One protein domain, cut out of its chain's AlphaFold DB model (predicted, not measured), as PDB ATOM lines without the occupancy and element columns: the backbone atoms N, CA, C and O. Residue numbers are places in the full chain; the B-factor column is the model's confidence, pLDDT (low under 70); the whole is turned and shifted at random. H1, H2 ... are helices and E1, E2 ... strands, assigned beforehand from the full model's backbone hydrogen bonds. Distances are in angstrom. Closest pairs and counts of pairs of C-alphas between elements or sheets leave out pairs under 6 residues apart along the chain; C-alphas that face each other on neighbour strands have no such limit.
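This is residues 176 to 243 of the 448 residues of the protein "Somatomedin-B and thrombospondin type-1 domain-containing protein" of Fasciola gigantica (UniProt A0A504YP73). What shape is it? With little regular structure, it is a rod: unnamed residues 176 to 188 lead into E1, side by side with E3 as an antiparallel ribbon, with loop 203 to 214 at one end and H1's tail at the other. What is printed? 68 residues, mostly strand, with E1, E2, E3, H1 holding 25; extended, radius of gyration of the C-alphas 19.6 A, spans 69 by 19 by 10 A.

What does E1 meet? E1, residues 189 to 197, is antiparallel to E3, residues 215 to 223, at 152 degrees; N 192 and O 220, 2.8 A apart, are within hydrogen-bond range. Where are the others? E1 runs on into E2, residues 200 to 202, which pairs with no named strand. H1, residues 239 to 242, too short for any O i to N i+4 pair, is apart from E2.

Where does E1 begin? C-alpha 189 is at (-55.727, -12.024, 4.402); E1 spans 22.9 A, E3 24.0 A. Where does H1 end? C-alpha 242 is at (-63.641, -19.067, 12.150).

How long is it? The farthest C-alphas, Asn 206 and Arg 232, are 69.3 A apart; the printed part has no cut. Which links are long? E2 to E3 and E3 to H1. Where is pLDDT under 70? Residues 190 to 191, 219 and 226 to 243.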
ATOM      1  N   VAL A 176     -33.801   2.749  26.109       96.12
ATOM      2  CA  VAL A 176     -34.242   1.860  25.029       96.12
ATOM      3  C   VAL A 176     -33.872   2.454  23.677       96.12
ATOM      4  O   VAL A 176     -33.701   3.666  23.552       96.12
ATOM      5  N   SER A 177     -33.741   1.601  22.665       95.50
ATOM      6  CA  SER A 177     -33.552   2.037  21.289       95.50
ATOM      7  C   SER A 177     -34.817   2.673  20.723       95.50
ATOM      8  O   SER A 177     -35.922   2.505  21.250       95.50
ATOM      9  N   GLU A 178     -34.658   3.330  19.578       94.88
ATOM     10  CA  GLU A 178     -35.781   3.578  18.683       94.88
ATOM     11  C   GLU A 178     -36.487   2.264  18.315       94.88
ATOM     12  O   GLU A 178     -35.942   1.157  18.453       94.88
ATOM     13  N   TRP A 179     -37.732   2.402  17.874       94.75
ATOM     14  CA  TRP A 179     -38.526   1.283  17.402       94.75
ATOM     15  C   TRP A 179     -37.939   0.697  16.120       94.75
ATOM     16  O   TRP A 179     -37.668   1.422  15.166       94.75
ATOM     17  N   GLY A 180     -37.807  -0.629  16.077       94.75
ATOM     18  CA  GLY A 180     -37.575  -1.332  14.823       94.75
ATOM     19  C   GLY A 180     -38.742  -1.149  13.841       94.75
ATOM     20  O   GLY A 180     -39.821  -0.681  14.228       94.75
ATOM     21  N   PRO A 181     -38.554  -1.543  12.569       94.00
ATOM     22  CA  PRO A 181     -39.639  -1.556  11.600       94.00
ATOM     23  C   PRO A 181     -40.788  -2.447  12.088       94.00
ATOM     24  O   PRO A 181     -40.588  -3.400  12.847       94.00
ATOM     25  N   TRP A 182     -41.999  -2.142  11.629       90.75
ATOM     26  CA  TRP A 182     -43.128  -3.051  11.792       90.75
ATOM     27  C   TRP A 182     -42.850  -4.366  11.062       90.75
ATOM     28  O   TRP A 182     -42.422  -4.348   9.907       90.75
ATOM     29  N   ALA A 183     -43.137  -5.489  11.716       90.81
ATOM     30  CA  ALA A 183     -43.208  -6.784  11.056       90.81
ATOM     31  C   ALA A 183     -44.298  -6.798   9.965       90.81
ATOM     32  O   ALA A 183     -45.165  -5.917   9.901       90.81
ATOM     33  N   GLU A 184     -44.267  -7.830   9.120       88.88
ATOM     34  CA  GLU A 184     -45.392  -8.139   8.235       88.88
ATOM     35  C   GLU A 184     -46.671  -8.422   9.043       88.88
ATOM     36  O   GLU A 184     -46.640  -8.615  10.260       88.88
ATOM     37  N   CYS A 185     -47.818  -8.420   8.365       85.75
ATOM     38  CA  CYS A 185     -49.081  -8.763   9.007       85.75
ATOM     39  C   CYS A 185     -49.127 -10.270   9.293       85.75
ATOM     40  O   CYS A 185     -49.012 -11.063   8.357       85.75
ATOM     41  N   ASP A 186     -49.364 -10.656  10.551       81.69
ATOM     42  CA  ASP A 186     -49.477 -12.054  11.008       81.69
ATOM     43  C   ASP A 186     -50.485 -12.860  10.164       81.69
ATOM     44  O   ASP A 186     -50.348 -14.068   9.965       81.69
ATOM     45  N   HIS A 187     -51.496 -12.168   9.630       73.50
ATOM     46  CA  HIS A 187     -52.516 -12.723   8.757       73.50
ATOM     47  C   HIS A 187     -52.337 -12.217   7.322       73.50
ATOM     48  O   HIS A 187     -52.410 -11.022   7.040       73.50
ATOM     49  N   GLN A 188     -52.159 -13.152   6.385       74.50
ATOM     50  CA  GLN A 188     -51.980 -12.840   4.960       74.50
ATOM     51  C   GLN A 188     -53.244 -12.265   4.297       74.50
ATOM     52  O   GLN A 188     -53.137 -11.592   3.277       74.50
ATOM     53  N   CYS A 189     -54.426 -12.498   4.874       71.38
ATOM     54  CA  CYS A 189     -55.727 -12.024   4.402       71.38
ATOM     55  C   CYS A 189     -56.582 -11.566   5.587       71.38
ATOM     56  O   CYS A 189     -56.554 -12.215   6.630       71.38
ATOM     57  N   GLY A 190     -57.393 -10.523   5.402       69.44
ATOM     58  CA  GLY A 190     -58.349 -10.068   6.417       69.44
ATOM     59  C   GLY A 190     -57.698  -9.229   7.518       69.44
ATOM     60  O   GLY A 190     -56.594  -8.723   7.340       69.44
ATOM     61  N   LEU A 191     -58.397  -9.031   8.635       68.12
ATOM     62  CA  LEU A 191     -57.842  -8.296   9.773       68.12
ATOM     63  C   LEU A 191     -56.747  -9.117  10.455       68.12
ATOM     64  O   LEU A 191     -56.891 -10.317  10.677       68.12
ATOM     65  N   GLY A 192     -55.657  -8.448  10.805       72.81
ATOM     66  CA  GLY A 192     -54.525  -9.052  11.477       72.81
ATOM     67  C   GLY A 192     -53.742  -8.060  12.320       72.81
ATOM     68  O   GLY A 192     -54.192  -6.950  12.610       72.81
ATOM     69  N   LYS A 193     -52.566  -8.499  12.757       77.00
ATOM     70  CA  LYS A 193     -51.715  -7.806  13.723       77.00
ATOM     71  C   LYS A 193     -50.301  -7.746  13.164       77.00
ATOM     72  O   LYS A 193     -49.889  -8.637  12.430       77.00
ATOM     73  N   ARG A 194     -49.586  -6.672  13.469       83.31
ATOM     74  CA  ARG A 194     -48.160  -6.515  13.191       83.31
ATOM     75  C   ARG A 194     -47.483  -5.986  14.441       83.31
ATOM     76  O   ARG A 194     -48.025  -5.129  15.142       83.31
ATOM     77  N   VAL A 195     -46.297  -6.500  14.711       87.25
ATOM     78  CA  VAL A 195     -45.540  -6.207  15.928       87.25
ATOM     79  C   VAL A 195     -44.287  -5.422  15.559       87.25
ATOM     80  O   VAL A 195     -43.631  -5.729  14.564       87.25
ATOM     81  N   ARG A 196     -43.928  -4.421  16.362       92.69
ATOM     82  CA  ARG A 196     -42.593  -3.812  16.353       92.69
ATOM     83  C   ARG A 196     -41.953  -3.943  17.726       92.69
ATOM     84  O   ARG A 196     -42.628  -3.944  18.752       92.69
ATOM     85  N   ARG A 197     -40.627  -4.059  17.742       93.44
ATOM     86  CA  ARG A 197     -39.831  -4.245  18.961       93.44
ATOM     87  C   ARG A 197     -38.738  -3.193  19.045       93.44
ATOM     88  O   ARG A 197     -38.208  -2.762  18.020       93.44
ATOM     89  N   ARG A 198     -38.374  -2.818  20.265       94.56
ATOM     90  CA  ARG A 198     -37.167  -2.042  20.577       94.56
ATOM     91  C   ARG A 198     -36.347  -2.780  21.623       94.56
ATOM     92  O   ARG A 198     -36.900  -3.464  22.482       94.56
ATOM     93  N   ARG A 199     -35.024  -2.661  21.542       94.31
ATOM     94  CA  ARG A 199     -34.107  -3.293  22.499       94.31
ATOM     95  C   ARG A 199     -33.751  -2.324  23.618       94.31
ATOM     96  O   ARG A 199     -33.698  -1.114  23.408       94.31
ATOM     97  N   VAL A 200     -33.453  -2.860  24.794       95.31
ATOM     98  CA  VAL A 200     -32.788  -2.100  25.856       95.31
ATOM     99  C   VAL A 200     -31.357  -1.796  25.394       95.31
ATOM    100  O   VAL A 200     -30.640  -2.698  24.969       95.31
ATOM    101  N   ILE A 201     -30.965  -0.522  25.428       94.44
ATOM    102  CA  ILE A 201     -29.585  -0.057  25.204       94.44
ATOM    103  C   ILE A 201     -28.826  -0.043  26.532       94.44
ATOM    104  O   ILE A 201     -27.656  -0.410  26.582       94.44
ATOM    105  N   GLN A 202     -29.492   0.380  27.607       89.81
ATOM    106  CA  GLN A 202     -28.925   0.475  28.947       89.81
ATOM    107  C   GLN A 202     -29.955  -0.053  29.943       89.81
ATOM    108  O   GLN A 202     -31.045   0.507  30.039       89.81
ATOM    109  N   SER A 203     -29.628  -1.135  30.648       88.94
ATOM    110  CA  SER A 203     -30.461  -1.675  31.728       88.94
ATOM    111  C   SER A 203     -30.449  -0.739  32.941       88.94
ATOM    112  O   SER A 203     -29.428  -0.084  33.175       88.94
ATOM    113  N   PRO A 204     -31.537  -0.682  33.729       88.44
ATOM    114  CA  PRO A 204     -31.578   0.150  34.921       88.44
ATOM    115  C   PRO A 204     -30.676  -0.413  36.028       88.44
ATOM    116  O   PRO A 204     -30.578  -1.630  36.198       88.44
ATOM    117  N   SER A 205     -30.034   0.463  36.799       83.88
ATOM    118  CA  SER A 205     -29.253   0.093  37.991       83.88
ATOM    119  C   SER A 205     -29.239   1.220  39.030       83.88
ATOM    120  O   SER A 205     -29.661   2.342  38.743       83.88
ATOM    121  N   ASN A 206     -28.784   0.917  40.255       80.50
ATOM    122  CA  ASN A 206     -28.716   1.867  41.379       80.50
ATOM    123  C   ASN A 206     -30.053   2.612  41.616       80.50
ATOM    124  O   ASN A 206     -30.083   3.835  41.714       80.50
ATOM    125  N   GLY A 207     -31.178   1.887  41.590       75.50
ATOM    126  CA  GLY A 207     -32.516   2.460  41.790       75.50
ATOM    127  C   GLY A 207     -33.095   3.268  40.615       75.50
ATOM    128  O   GLY A 207     -34.111   3.937  40.798       75.50
ATOM    129  N   GLY A 208     -32.483   3.229  39.426       79.25
ATOM    130  CA  GLY A 208     -32.982   3.940  38.242       79.25
ATOM    131  C   GLY A 208     -34.290   3.392  37.666       79.25
ATOM    132  O   GLY A 208     -34.696   2.261  37.938       79.25
ATOM    133  N   ARG A 209     -34.967   4.215  36.857       83.50
ATOM    134  CA  ARG A 209     -36.305   3.930  36.315       83.50
ATOM    135  C   ARG A 209     -36.317   2.700  35.411       83.50
ATOM    136  O   ARG A 209     -35.475   2.560  34.522       83.50
ATOM    137  N   GLU A 210     -37.326   1.852  35.609       88.12
ATOM    138  CA  GLU A 210     -37.574   0.657  34.800       88.12
ATOM    139  C   GLU A 210     -37.773   0.974  33.311       88.12
ATOM    140  O   GLU A 210     -38.129   2.087  32.912       88.12
ATOM    141  N   CYS A 211     -37.543  -0.032  32.467       88.56
ATOM    142  CA  CYS A 211     -37.663   0.122  31.025       88.56
ATOM    143  C   CYS A 211     -39.122   0.332  30.589       88.56
ATOM    144  O   CYS A 211     -39.995  -0.440  30.986       88.56
ATOM    145  N   PRO A 212     -39.402   1.309  29.706       89.25
ATOM    146  CA  PRO A 212     -40.715   1.425  29.088       89.25
ATOM    147  C   PRO A 212     -40.974   0.237  28.149       89.25
ATOM    148  O   PRO A 212     -40.042  -0.425  27.689       89.25
ATOM    149  N   VAL A 213     -42.249   0.009  27.814       85.94
ATOM    150  CA  VAL A 213     -42.733  -1.129  27.009       85.94
ATOM    151  C   VAL A 213     -41.844  -1.405  25.783       85.94
ATOM    152  O   VAL A 213     -41.603  -0.504  24.976       85.94
ATOM    153  N   LEU A 214     -41.353  -2.641  25.644       89.88
ATOM    154  CA  LEU A 214     -40.366  -3.040  24.623       89.88
ATOM    155  C   LEU A 214     -40.982  -3.592  23.325       89.88
ATOM    156  O   LEU A 214     -40.292  -3.688  22.310       89.88
ATOM    157  N   GLU A 215     -42.266  -3.939  23.353       88.06
ATOM    158  CA  GLU A 215     -43.028  -4.473  22.223       88.06
ATOM    159  C   GLU A 215     -44.311  -3.662  22.029       88.06
ATOM    160  O   GLU A 215     -45.026  -3.380  22.986       88.06
ATOM    161  N   GLU A 216     -44.605  -3.283  20.791       84.75
ATOM    162  CA  GLU A 216     -45.830  -2.579  20.429       84.75
ATOM    163  C   GLU A 216     -46.518  -3.331  19.294       84.75
ATOM    164  O   GLU A 216     -45.877  -3.721  18.315       84.75
ATOM    165  N   THR A 217     -47.829  -3.512  19.417       79.56
ATOM    166  CA  THR A 217     -48.647  -4.231  18.440       79.56
ATOM    167  C   THR A 217     -49.680  -3.283  17.858       79.56
ATOM    168  O   THR A 217     -50.433  -2.648  18.595       79.56
ATOM    169  N   MET A 218     -49.736  -3.216  16.533       75.38
ATOM    170  CA  MET A 218     -50.698  -2.422  15.776       75.38
ATOM    171  C   MET A 218     -51.468  -3.342  14.824       75.38
ATOM    172  O   MET A 218     -50.889  -4.298  14.306       75.38
ATOM    173  N   PRO A 219     -52.753  -3.081  14.546       68.06
ATOM    174  CA  PRO A 219     -53.477  -3.848  13.543       68.06
ATOM    175  C   PRO A 219     -52.983  -3.588  12.122       68.06
ATOM    176  O   PRO A 219     -52.335  -2.583  11.814       68.06
ATOM    177  N   CYS A 220     -53.319  -4.515  11.242       77.75
ATOM    178  CA  CYS A 220     -53.063  -4.451   9.812       77.75
ATOM    179  C   CYS A 220     -54.149  -5.224   9.066       77.75
ATOM    180  O   CYS A 220     -54.924  -5.969   9.666       77.75
ATOM    181  N   GLN A 221     -54.201  -5.048   7.749       78.25
ATOM    182  CA  GLN A 221     -55.087  -5.814   6.885       78.25
ATOM    183  C   GLN A 221     -54.247  -6.595   5.876       78.25
ATOM    184  O   GLN A 221     -53.507  -6.013   5.084       78.25
ATOM    185  N   GLY A 222     -54.342  -7.921   5.928       77.19
ATOM    186  CA  GLY A 222     -53.711  -8.819   4.975       77.19
ATOM    187  C   GLY A 222     -54.355  -8.690   3.596       77.19
ATOM    188  O   GLY A 222     -55.575  -8.789   3.456       77.19
ATOM    189  N   THR A 223     -53.528  -8.476   2.574       75.00
ATOM    190  CA  THR A 223     -53.955  -8.204   1.191       75.00
ATOM    191  C   THR A 223     -54.016  -9.451   0.299       75.00
ATOM    192  O   THR A 223     -54.644  -9.430  -0.757       75.00
ATOM    193  N   ARG A 224     -53.391 -10.563   0.707       74.69
ATOM    194  CA  ARG A 224     -53.280 -11.818  -0.057       74.69
ATOM    195  C   ARG A 224     -54.434 -12.771   0.263       74.69
ATOM    196  O   ARG A 224     -54.248 -13.852   0.822       74.69
ATOM    197  N   CYS A 225     -55.647 -12.375  -0.106       71.38
ATOM    198  CA  CYS A 225     -56.839 -13.204   0.059       71.38
ATOM    199  C   CYS A 225     -57.004 -14.233  -1.068       71.38
ATOM    200  O   CYS A 225     -57.365 -13.888  -2.192       71.38
ATOM    201  N   SER A 226     -56.808 -15.518  -0.758       69.12
ATOM    202  CA  SER A 226     -57.141 -16.617  -1.668       69.12
ATOM    203  C   SER A 226     -58.654 -16.885  -1.665       69.12
ATOM    204  O   SER A 226     -59.206 -17.544  -0.785       69.12
ATOM    205  N   SER A 227     -59.352 -16.376  -2.680       63.12
ATOM    206  CA  SER A 227     -60.788 -16.599  -2.882       63.12
ATOM    207  C   SER A 227     -61.081 -18.017  -3.392       63.12
ATOM    208  O   SER A 227     -61.420 -18.243  -4.555       63.12
ATOM    209  N   ARG A 228     -60.983 -19.024  -2.515       57.91
ATOM    210  CA  ARG A 228     -61.429 -20.381  -2.858       57.91
ATOM    211  C   ARG A 228     -62.952 -20.458  -2.739       57.91
ATOM    212  O   ARG A 228     -63.487 -20.428  -1.636       57.91
ATOM    213  N   ARG A 229     -63.662 -20.575  -3.868       54.25
ATOM    214  CA  ARG A 229     -65.110 -20.856  -3.868       54.25
ATOM    215  C   ARG A 229     -65.350 -22.237  -3.249       54.25
ATOM    216  O   ARG A 229     -64.913 -23.239  -3.809       54.25
ATOM    217  N   VAL A 230     -66.033 -22.282  -2.105       52.59
ATOM    218  CA  VAL A 230     -66.415 -23.522  -1.415       52.59
ATOM    219  C   VAL A 230     -67.933 -23.676  -1.498       52.59
ATOM    220  O   VAL A 230     -68.673 -22.899  -0.904       52.59
ATOM    221  N   GLY A 231     -68.395 -24.692  -2.232       53.53
ATOM    222  CA  GLY A 231     -69.815 -25.037  -2.370       53.53
ATOM    223  C   GLY A 231     -70.459 -24.645  -3.708       53.53
ATOM    224  O   GLY A 231     -69.972 -23.788  -4.444       53.53
ATOM    225  N   ARG A 232     -71.590 -25.296  -4.024       57.31
ATOM    226  CA  ARG A 232     -72.358 -25.110  -5.277       57.31
ATOM    227  C   ARG A 232     -73.077 -23.758  -5.390       57.31
ATOM    228  O   ARG A 232     -73.458 -23.383  -6.490       57.31
ATOM    229  N   SER A 233     -73.258 -23.033  -4.288       58.59
ATOM    230  CA  SER A 233     -73.973 -21.747  -4.241       58.59
ATOM    231  C   SER A 233     -73.128 -20.536  -4.659       58.59
ATOM    232  O   SER A 233     -73.637 -19.421  -4.669       58.59
ATOM    233  N   GLY A 234     -71.838 -20.716  -4.966       53.12
ATOM    234  CA  GLY A 234     -70.957 -19.634  -5.428       53.12
ATOM    235  C   GLY A 234     -70.632 -18.552  -4.388       53.12
ATOM    236  O   GLY A 234     -69.891 -17.624  -4.706       53.12
ATOM    237  N   ALA A 235     -71.141 -18.675  -3.157       51.53
ATOM    238  CA  ALA A 235     -70.918 -17.722  -2.078       51.53
ATOM    239  C   ALA A 235     -69.421 -17.594  -1.743       51.53
ATOM    240  O   ALA A 235     -68.720 -18.585  -1.524       51.53
ATOM    241  N   MET A 236     -68.932 -16.353  -1.681       47.94
ATOM    242  CA  MET A 236     -67.549 -16.054  -1.317       47.94
ATOM    243  C   MET A 236     -67.373 -16.152   0.205       47.94
ATOM    244  O   MET A 236     -67.424 -15.154   0.919       47.94
ATOM    245  N   VAL A 237     -67.161 -17.366   0.710       47.59
ATOM    246  CA  VAL A 237     -66.772 -17.573   2.109       47.59
ATOM    247  C   VAL A 237     -65.272 -17.319   2.238       47.59
ATOM    248  O   VAL A 237     -64.459 -18.144   1.824       47.59
ATOM    249  N   ILE A 238     -64.893 -16.177   2.816       49.59
ATOM    250  CA  ILE A 238     -63.504 -15.943   3.230       49.59
ATOM    251  C   ILE A 238     -63.204 -16.917   4.389       49.59
ATOM    252  O   ILE A 238     -63.906 -16.852   5.404       49.59
ATOM    253  N   PRO A 239     -62.177 -17.790   4.305       45.56
ATOM    254  CA  PRO A 239     -61.915 -18.818   5.327       45.56
ATOM    255  C   PRO A 239     -61.630 -18.285   6.744       45.56
ATOM    256  O   PRO A 239     -61.648 -19.046   7.707       45.56
ATOM    257  N   TYR A 240     -61.387 -16.979   6.879       47.94
ATOM    258  CA  TYR A 240     -61.071 -16.301   8.138       47.94
ATOM    259  C   TYR A 240     -62.229 -16.197   9.142       47.94
ATOM    260  O   TYR A 240     -61.991 -15.943  10.322       47.94
ATOM    261  N   MET A 241     -63.470 -16.470   8.725       44.72
ATOM    262  CA  MET A 241     -64.667 -16.349   9.576       44.72
ATOM    263  C   MET A 241     -64.736 -17.328  10.769       44.72
ATOM    264  O   MET A 241     -65.706 -17.294  11.519       44.72
ATOM    265  N   HIS A 242     -63.728 -18.184  10.980       43.94
ATOM    266  CA  HIS A 242     -63.641 -19.067  12.150       43.94
ATOM    267  C   HIS A 242     -62.743 -18.555  13.294       43.94
ATOM    268  O   HIS A 242     -62.812 -19.121  14.383       43.94
ATOM    269  N   GLN A 243     -61.972 -17.474  13.105       45.22
ATOM    270  CA  GLN A 243     -61.266 -16.776  14.201       45.22
ATOM    271  C   GLN A 243     -62.051 -15.569  14.757       45.22
ATOM    272  O   GLN A 243     -61.726 -15.046  15.819       45.22
TER     273      GLN A 243